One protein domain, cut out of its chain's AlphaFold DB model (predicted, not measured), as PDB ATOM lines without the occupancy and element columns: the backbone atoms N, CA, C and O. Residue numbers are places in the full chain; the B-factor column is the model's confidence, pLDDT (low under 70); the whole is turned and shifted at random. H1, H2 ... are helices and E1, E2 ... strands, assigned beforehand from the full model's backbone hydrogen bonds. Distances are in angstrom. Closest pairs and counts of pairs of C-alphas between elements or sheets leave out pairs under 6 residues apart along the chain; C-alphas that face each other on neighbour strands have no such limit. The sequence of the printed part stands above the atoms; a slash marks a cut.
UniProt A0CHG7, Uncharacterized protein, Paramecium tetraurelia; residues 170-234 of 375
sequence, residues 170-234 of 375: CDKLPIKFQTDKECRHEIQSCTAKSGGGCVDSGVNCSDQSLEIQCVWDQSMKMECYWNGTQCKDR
ATOM      1  N   CYS A 170     115.054 188.887 149.830       97.81
ATOM      2  CA  CYS A 170     115.416 187.849 148.861       97.81
ATOM      3  C   CYS A 170     114.381 186.722 148.757       97.81
ATOM      4  O   CYS A 170     114.115 186.214 147.669       97.81
ATOM      5  N   ASP A 171     113.776 186.326 149.875       97.00
ATOM      6  CA  ASP A 171     112.778 185.257 149.933       97.00
ATOM      7  C   ASP A 171     111.454 185.616 149.241       97.00
ATOM      8  O   ASP A 171     110.714 184.711 148.850       97.00
ATOM      9  N   LYS A 172     111.192 186.913 149.040       97.06
ATOM     10  CA  LYS A 172     110.020 187.446 148.332       97.06
ATOM     11  C   LYS A 172     110.236 187.591 146.824       97.06
ATOM     12  O   LYS A 172     109.282 187.878 146.101       97.06
ATOM     13  N   LEU A 173     111.460 187.396 146.329       97.44
ATOM     14  CA  LEU A 173     111.745 187.478 144.898       97.44
ATOM     15  C   LEU A 173     111.183 186.261 144.125       97.44
ATOM     16  O   LEU A 173     111.052 185.164 144.680       97.44
ATOM     17  N   PRO A 174     110.860 186.421 142.826       96.12
ATOM     18  CA  PRO A 174     110.226 185.387 142.014       96.12
ATOM     19  C   PRO A 174     110.954 184.038 141.992       96.12
ATOM     20  O   PRO A 174     112.126 183.950 141.639       96.12
ATOM     21  N   ILE A 175     110.204 182.952 142.209       95.56
ATOM     22  CA  ILE A 175     110.707 181.563 142.134       95.56
ATOM     23  C   ILE A 175     111.254 181.210 140.737       95.56
ATOM     24  O   ILE A 175     112.083 180.318 140.595       95.56
ATOM     25  N   LYS A 176     110.829 181.926 139.688       95.75
ATOM     26  CA  LYS A 176     111.333 181.726 138.322       95.75
ATOM     27  C   LYS A 176     112.806 182.103 138.144       95.75
ATOM     28  O   LYS A 176     113.382 181.698 137.143       95.75
ATOM     29  N   PHE A 177     113.384 182.890 139.053       97.06
ATOM     30  CA  PHE A 177     114.804 183.219 139.003       97.06
ATOM     31  C   PHE A 177     115.625 181.985 139.342       97.06
ATOM     32  O   PHE A 177     115.372 181.312 140.337       97.06
ATOM     33  N   GLN A 178     116.585 181.666 138.488       96.06
ATOM     34  CA  GLN A 178     117.407 180.461 138.597       96.06
ATOM     35  C   GLN A 178     118.889 180.791 138.732       96.06
ATOM     36  O   GLN A 178     119.688 179.898 138.984       96.06
ATOM     37  N   THR A 179     119.276 182.053 138.562       96.94
ATOM     38  CA  THR A 179     120.678 182.468 138.537       96.94
ATOM     39  C   THR A 179     120.968 183.560 139.559       96.94
ATOM     40  O   THR A 179     120.129 184.414 139.843       96.94
ATOM     41  N   ASP A 180     122.195 183.560 140.088       96.75
ATOM     42  CA  ASP A 180     122.697 184.611 140.982       96.75
ATOM     43  C   ASP A 180     122.527 186.008 140.361       96.75
ATOM     44  O   ASP A 180     122.078 186.937 141.027       96.75
ATOM     45  N   LYS A 181     122.767 186.119 139.047       96.75
ATOM     46  CA  LYS A 181     122.604 187.360 138.283       96.75
ATOM     47  C   LYS A 181     121.177 187.909 138.340       96.75
ATOM     48  O   LYS A 181     121.018 189.115 138.485       96.75
ATOM     49  N   GLU A 182     120.158 187.062 138.203       97.44
ATOM     50  CA  GLU A 182     118.754 187.493 138.284       97.44
ATOM     51  C   GLU A 182     118.414 187.992 139.691       97.44
ATOM     52  O   GLU A 182     117.831 189.060 139.838       97.44
ATOM     53  N   CYS A 183     118.843 187.272 140.730       97.69
ATOM     54  CA  CYS A 183     118.605 187.668 142.117       97.69
ATOM     55  C   CYS A 183     119.305 188.983 142.485       97.69
ATOM     56  O   CYS A 183     118.681 189.879 143.051       97.69
ATOM     57  N   ARG A 184     120.589 189.120 142.134       97.00
ATOM     58  CA  ARG A 184     121.391 190.316 142.439       97.00
ATOM     59  C   ARG A 184     121.003 191.539 141.627       97.00
ATOM     60  O   ARG A 184     121.291 192.652 142.058       97.00
ATOM     61  N   HIS A 185     120.373 191.341 140.469       96.25
ATOM     62  CA  HIS A 185     119.812 192.440 139.692       96.25
ATOM     63  C   HIS A 185     118.720 193.176 140.472       96.25
ATOM     64  O   HIS A 185     118.685 194.402 140.439       96.25
ATOM     65  N   GLU A 186     117.878 192.433 141.193       96.25
ATOM     66  CA  GLU A 186     116.813 193.015 142.012       96.25
ATOM     67  C   GLU A 186     117.341 193.506 143.362       96.25
ATOM     68  O   GLU A 186     117.045 194.624 143.782       96.25
ATOM     69  N   ILE A 187     118.135 192.682 144.057       96.62
ATOM     70  CA  ILE A 187     118.678 193.003 145.382       96.62
ATOM     71  C   ILE A 187     120.112 192.466 145.486       96.62
ATOM     72  O   ILE A 187     120.343 191.258 145.532       96.62
ATOM     73  N   GLN A 188     121.085 193.376 145.591       96.88
ATOM     74  CA  GLN A 188     122.528 193.082 145.535       96.88
ATOM     75  C   GLN A 188     122.995 191.981 146.509       96.88
ATOM     76  O   GLN A 188     123.893 191.199 146.188       96.88
ATOM     77  N   SER A 189     122.404 191.936 147.706       97.19
ATOM     78  CA  SER A 189     122.765 191.001 148.775       97.19
ATOM     79  C   SER A 189     122.146 189.611 148.622       97.19
ATOM     80  O   SER A 189     122.381 188.766 149.484       97.19
ATOM     81  N   CYS A 190     121.360 189.361 147.574       97.88
ATOM     82  CA  CYS A 190     120.740 188.065 147.319       97.88
ATOM     83  C   CYS A 190     121.613 187.152 146.456       97.88
ATOM     84  O   CYS A 190     122.546 187.580 145.788       97.88
ATOM     85  N   THR A 191     121.266 185.872 146.432       97.88
ATOM     86  CA  THR A 191     121.785 184.864 145.507       97.88
ATOM     87  C   THR A 191     120.687 183.848 145.174       97.88
ATOM     88  O   THR A 191     119.615 183.855 145.788       97.88
ATOM     89  N   ALA A 192     120.920 182.984 144.189       97.25
ATOM     90  CA  ALA A 192     119.962 181.960 143.784       97.25
ATOM     91  C   ALA A 192     119.885 180.805 144.793       97.25
ATOM     92  O   ALA A 192     120.862 180.462 145.463       97.25
ATOM     93  N   LYS A 193     118.724 180.151 144.877       94.50
ATOM     94  CA  LYS A 193     118.537 178.923 145.666       94.50
ATOM     95  C   LYS A 193     118.165 177.732 144.784       94.50
ATOM     96  O   LYS A 193     117.606 177.881 143.699       94.50
ATOM     97  N   SER A 194     118.459 176.527 145.276       94.56
ATOM     98  CA  SER A 194     118.071 175.286 144.597       94.56
ATOM     99  C   SER A 194     116.549 175.203 144.436       94.56
ATOM    100  O   SER A 194     115.808 175.487 145.376       94.56
ATOM    101  N   GLY A 195     116.086 174.823 143.244       93.38
ATOM    102  CA  GLY A 195     114.658 174.787 142.903       93.38
ATOM    103  C   GLY A 195     114.054 176.135 142.484       93.38
ATOM    104  O   GLY A 195     112.865 176.177 142.182       93.38
ATOM    105  N   GLY A 196     114.859 177.201 142.415       95.06
ATOM    106  CA  GLY A 196     114.445 178.525 141.952       95.06
ATOM    107  C   GLY A 196     114.086 179.500 143.076       95.06
ATOM    108  O   GLY A 196     113.801 179.116 144.211       95.06
ATOM    109  N   GLY A 197     114.101 180.788 142.749       96.75
ATOM    110  CA  GLY A 197     113.972 181.919 143.661       96.75
ATOM    111  C   GLY A 197     115.299 182.346 144.273       96.75
ATOM    112  O   GLY A 197     116.364 181.819 143.944       96.75
ATOM    113  N   CYS A 198     115.214 183.300 145.196       97.94
ATOM    114  CA  CYS A 198     116.385 183.903 145.817       97.94
ATOM    115  C   CYS A 198     116.420 183.670 147.331       97.94
ATOM    116  O   CYS A 198     115.422 183.300 147.961       97.94
ATOM    117  N   VAL A 199     117.612 183.842 147.894       97.69
ATOM    118  CA  VAL A 199     117.928 183.803 149.326       97.69
ATOM    119  C   VAL A 199     119.051 184.802 149.606       97.69
ATOM    120  O   VAL A 199     119.727 185.230 148.672       97.69
ATOM    121  N   ASP A 200     119.253 185.189 150.863       97.75
ATOM    122  CA  ASP A 200     120.399 186.017 151.241       97.75
ATOM    123  C   ASP A 200     121.720 185.321 150.887       97.75
ATOM    124  O   ASP A 200     121.921 184.135 151.158       97.75
ATOM    125  N   SER A 201     122.631 186.076 150.282       97.75
ATOM    126  CA  SER A 201     124.006 185.656 150.036       97.75
ATOM    127  C   SER A 201     124.774 185.575 151.356       97.75
ATOM    128  O   SER A 201     124.651 186.458 152.206       97.75
ATOM    129  N   GLY A 202     125.644 184.572 151.486       97.31
ATOM    130  CA  GLY A 202     126.657 184.536 152.537       97.31
ATOM    131  C   GLY A 202     127.580 185.759 152.486       97.31
ATOM    132  O   GLY A 202     127.869 186.274 151.400       97.31
ATOM    133  N   VAL A 203     128.028 186.222 153.660       97.94
ATOM    134  CA  VAL A 203     128.886 187.413 153.803       97.94
ATOM    135  C   VAL A 203     130.189 187.222 153.034       97.94
ATOM    136  O   VAL A 203     130.572 188.107 152.275       97.94
ATOM    137  N   ASN A 204     130.819 186.056 153.179       98.25
ATOM    138  CA  ASN A 204     132.027 185.649 152.464       98.25
ATOM    139  C   ASN A 204     131.731 184.485 151.509       98.25
ATOM    140  O   ASN A 204     130.735 183.776 151.670       98.25
ATOM    141  N   CYS A 205     132.641 184.200 150.573       98.12
ATOM    142  CA  CYS A 205     132.509 183.024 149.707       98.12
ATOM    143  C   CYS A 205     132.424 181.722 150.515       98.12
ATOM    144  O   CYS A 205     131.637 180.845 150.179       98.12
ATOM    145  N   SER A 206     133.173 181.600 151.616       97.88
ATOM    146  CA  SER A 206     133.143 180.412 152.483       97.88
ATOM    147  C   SER A 206     131.791 180.134 153.137       97.88
ATOM    148  O   SER A 206     131.560 179.009 153.577       97.88
ATOM    149  N   ASP A 207     130.923 181.143 153.219       97.88
ATOM    150  CA  ASP A 207     129.614 181.047 153.865       97.88
ATOM    151  C   ASP A 207     128.548 180.509 152.892       97.88
ATOM    152  O   ASP A 207     127.445 180.150 153.306       97.88
ATOM    153  N   GLN A 208     128.878 180.415 151.597       96.12
ATOM    154  CA  GLN A 208     128.017 179.831 150.574       96.12
ATOM    155  C   GLN A 208     128.085 178.306 150.635       96.12
ATOM    156  O   GLN A 208     129.155 177.697 150.539       96.12
ATOM    157  N   SER A 209     126.919 177.676 150.751       93.62
ATOM    158  CA  SER A 209     126.817 176.223 150.934       93.62
ATOM    159  C   SER A 209     126.571 175.456 149.636       93.62
ATOM    160  O   SER A 209     126.836 174.255 149.577       93.62
ATOM    161  N   LEU A 210     126.087 176.134 148.591       95.44
ATOM    162  CA  LEU A 210     125.730 175.526 147.313       95.44
ATOM    163  C   LEU A 210     126.553 176.115 146.166       95.44
ATOM    164  O   LEU A 210     126.823 177.312 146.128       95.44
ATOM    165  N   GLU A 211     126.865 175.285 145.171       96.56
ATOM    166  CA  GLU A 211     127.585 175.707 143.963       96.56
ATOM    167  C   GLU A 211     126.878 176.855 143.226       96.56
ATOM    168  O   GLU A 211     127.524 177.824 142.839       96.56
ATOM    169  N   ILE A 212     125.545 176.803 143.116       95.94
ATOM    170  CA  ILE A 212     124.730 177.843 142.461       95.94
ATOM    171  C   ILE A 212     124.836 179.222 143.137       95.94
ATOM    172  O   ILE A 212     124.557 180.241 142.510       95.94
ATOM    173  N   GLN A 213     125.247 179.251 144.406       96.38
ATOM    174  CA  GLN A 213     125.441 180.472 145.189       96.38
ATOM    175  C   GLN A 213     126.876 181.008 145.086       96.38
ATOM    176  O   GLN A 213     127.163 182.142 145.468       96.38
ATOM    177  N   CYS A 214     127.806 180.189 144.592       97.56
ATOM    178  CA  CYS A 214     129.235 180.448 144.648       97.56
ATOM    179  C   CYS A 214     129.721 181.320 143.483       97.56
ATOM    180  O   CYS A 214     130.515 180.891 142.643       97.56
ATOM    181  N   VAL A 215     129.232 182.559 143.436       97.00
ATOM    182  CA  VAL A 215     129.546 183.520 142.367       97.00
ATOM    183  C   VAL A 215     130.262 184.752 142.919       97.00
ATOM    184  O   VAL A 215     131.337 185.095 142.433       97.00
ATOM    185  N   TRP A 216     129.710 185.365 143.967       97.31
ATOM    186  CA  TRP A 216     130.261 186.541 144.644       97.31
ATOM    187  C   TRP A 216     129.999 186.480 146.150       97.31
ATOM    188  O   TRP A 216     129.055 185.831 146.612       97.31
ATOM    189  N   ASP A 217     130.807 187.202 146.918       97.44
ATOM    190  CA  ASP A 217     130.482 187.545 148.298       97.44
ATOM    191  C   ASP A 217     129.238 188.459 148.366       97.44
ATOM    192  O   ASP A 217     128.736 188.966 147.353       97.44
ATOM    193  N   GLN A 218     128.701 188.696 149.563       97.12
ATOM    194  CA  GLN A 218     127.506 189.539 149.703       97.12
ATOM    195  C   GLN A 218     127.748 190.975 149.207       97.12
ATOM    196  O   GLN A 218     126.838 191.605 148.667       97.12
ATOM    197  N   SER A 219     128.974 191.491 149.357       96.56
ATOM    198  CA  SER A 219     129.317 192.868 148.990       96.56
ATOM    199  C   SER A 219     129.647 193.072 147.508       96.56
ATOM    200  O   SER A 219     129.787 194.222 147.087       96.56
ATOM    201  N   MET A 220     129.728 191.993 146.719       95.38
ATOM    202  CA  MET A 220     130.178 191.991 145.317       95.38
ATOM    203  C   MET A 220     131.581 192.585 145.124       95.38
ATOM    204  O   MET A 220     131.863 193.255 144.129       95.38
ATOM    205  N   LYS A 221     132.472 192.360 146.091       95.19
ATOM    206  CA  LYS A 221     133.883 192.773 146.036       95.19
ATOM    207  C   LYS A 221     134.833 191.601 145.846       95.19
ATOM    208  O   LYS A 221     135.963 191.817 145.412       95.19
ATOM    209  N   MET A 222     134.400 190.386 146.168       95.44
ATOM    210  CA  MET A 222     135.178 189.169 145.992       95.44
ATOM    211  C   MET A 222     134.410 188.191 145.113       95.44
ATOM    212  O   MET A 222     133.333 187.724 145.476       95.44
ATOM    213  N   GLU A 223     134.988 187.872 143.957       96.69
ATOM    214  CA  GLU A 223     134.510 186.762 143.140       96.69
ATOM    215  C   GLU A 223     134.734 185.453 143.881       96.69
ATOM    216  O   GLU A 223     135.780 185.246 144.498       96.69
ATOM    217  N   CYS A 224     133.789 184.537 143.752       97.62
ATOM    218  CA  CYS A 224     133.899 183.201 144.299       97.62
ATOM    219  C   CYS A 224     134.095 182.166 143.187       97.62
ATOM    220  O   CYS A 224     133.805 182.391 142.004       97.62
ATOM    221  N   TYR A 225     134.609 181.002 143.563       96.81
ATOM    222  CA  TYR A 225     134.605 179.821 142.716       96.81
ATOM    223  C   TYR A 225     134.323 178.568 143.544       96.81
ATOM    224  O   TYR A 225     134.744 178.438 144.699       96.81
ATOM    225  N   TRP A 226     133.597 177.635 142.940       97.38
ATOM    226  CA  TRP A 226     133.315 176.344 143.542       97.38
ATOM    227  C   TRP A 226     134.457 175.376 143.243       97.38
ATOM    228  O   TRP A 226     134.806 175.159 142.083       97.38
ATOM    229  N   ASN A 227     135.048 174.774 144.277       95.19
ATOM    230  CA  ASN A 227     136.163 173.836 144.102       95.19
ATOM    231  C   ASN A 227     135.728 172.362 143.973       95.19
ATOM    232  O   ASN A 227     136.570 171.469 144.039       95.19
ATOM    233  N   GLY A 228     134.422 172.106 143.838       95.00
ATOM    234  CA  GLY A 228     133.817 170.770 143.842       95.00
ATOM    235  C   GLY A 228     133.224 170.359 145.193       95.00
ATOM    236  O   GLY A 228     132.317 169.529 145.221       95.00
ATOM    237  N   THR A 229     133.666 170.971 146.295       95.50
ATOM    238  CA  THR A 229     133.207 170.633 147.657       95.50
ATOM    239  C   THR A 229     132.755 171.855 148.448       95.50
ATOM    240  O   THR A 229     131.833 171.766 149.254       95.50
ATOM    241  N   GLN A 230     133.435 172.986 148.278       97.06
ATOM    242  CA  GLN A 230     133.195 174.217 149.019       97.06
ATOM    243  C   GLN A 230     133.357 175.421 148.103       97.06
ATOM    244  O   GLN A 230     134.151 175.411 147.156       97.06
ATOM    245  N   CYS A 231     132.664 176.492 148.462       98.19
ATOM    246  CA  CYS A 231     132.873 177.782 147.848       98.19
ATOM    247  C   CYS A 231     134.114 178.465 148.440       98.19
ATOM    248  O   CYS A 231     134.356 178.420 149.652       98.19
ATOM    249  N   LYS A 232     134.945 179.048 147.576       98.06
ATOM    250  CA  LYS A 232     136.204 179.706 147.938       98.06
ATOM    251  C   LYS A 232     136.324 181.041 147.219       98.06
ATOM    252  O   LYS A 232     135.784 181.210 146.128       98.06
ATOM    253  N   ASP A 233     137.088 181.953 147.805       97.75
ATOM    254  CA  ASP A 233     137.488 183.193 147.144       97.75
ATOM    255  C   ASP A 233     138.253 182.872 145.857       97.75
ATOM    256  O   ASP A 233     139.100 181.977 145.832       97.75
ATOM    257  N   ARG A 234     137.992 183.602 144.779       97.31
ATOM    258  CA  ARG A 234     138.661 183.434 143.487       97.31
ATOM    259  C   ARG A 234     139.937 184.270 143.446       97.31
ATOM    260  O   ARG A 234     139.989 185.383 142.907       97.31
TER     261      ARG A 234
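AT A GLANCE: This is residues 170 to 234 of the 375 residues of an uncharacterized protein of Paramecium tetraurelia (UniProt A0CHG7). With little regular structure, the domain is two small lobes end to end: hairpin E1-E2 with helix H1 packed on it, and hairpin E3-E4 at the far end, with unnamed residues 201 to 223 between. The 65 printed residues run H1, E1, E2, E3, E4, with 19 in named elements; the class is mixed, and both two-stranded sheets are antiparallel. The whole is compact, radius of gyration of the C-alphas 10.5 A, spanning 28 by 22 by 14 A.

IN THESE COORDINATES: E1 is residues 190 to 192 and E2 198 to 200. H1, residues 180 to 186, is 10.3 A long, from C-alpha (122.697, 184.611, 140.982). E3 is 224 to 226; E4, 231 to 233, ends at C-alpha (137.488, 183.193, 147.144).

HOW THE PARTS SIT: In hairpin E1-E2, N 191 and O 199 are 2.8 A apart, within hydrogen-bond range. H1 and E1 come closest at the C-alphas of Asp 180 and Thr 191, 4.6 A. In H1, 2 of 3 O i to N i+4 pairs are within range. In hairpin E3-E4, N 225 and O 232 are 2.8 A apart, also within range. H1 is apart from E3 and E4.

THE WHOLE: The farthest C-alphas, Lys 172 and Asn 227, are 29.8 A apart. The printed part has no cut, E2 to E3 is a long link, and no printed residue is under 70 in pLDDT.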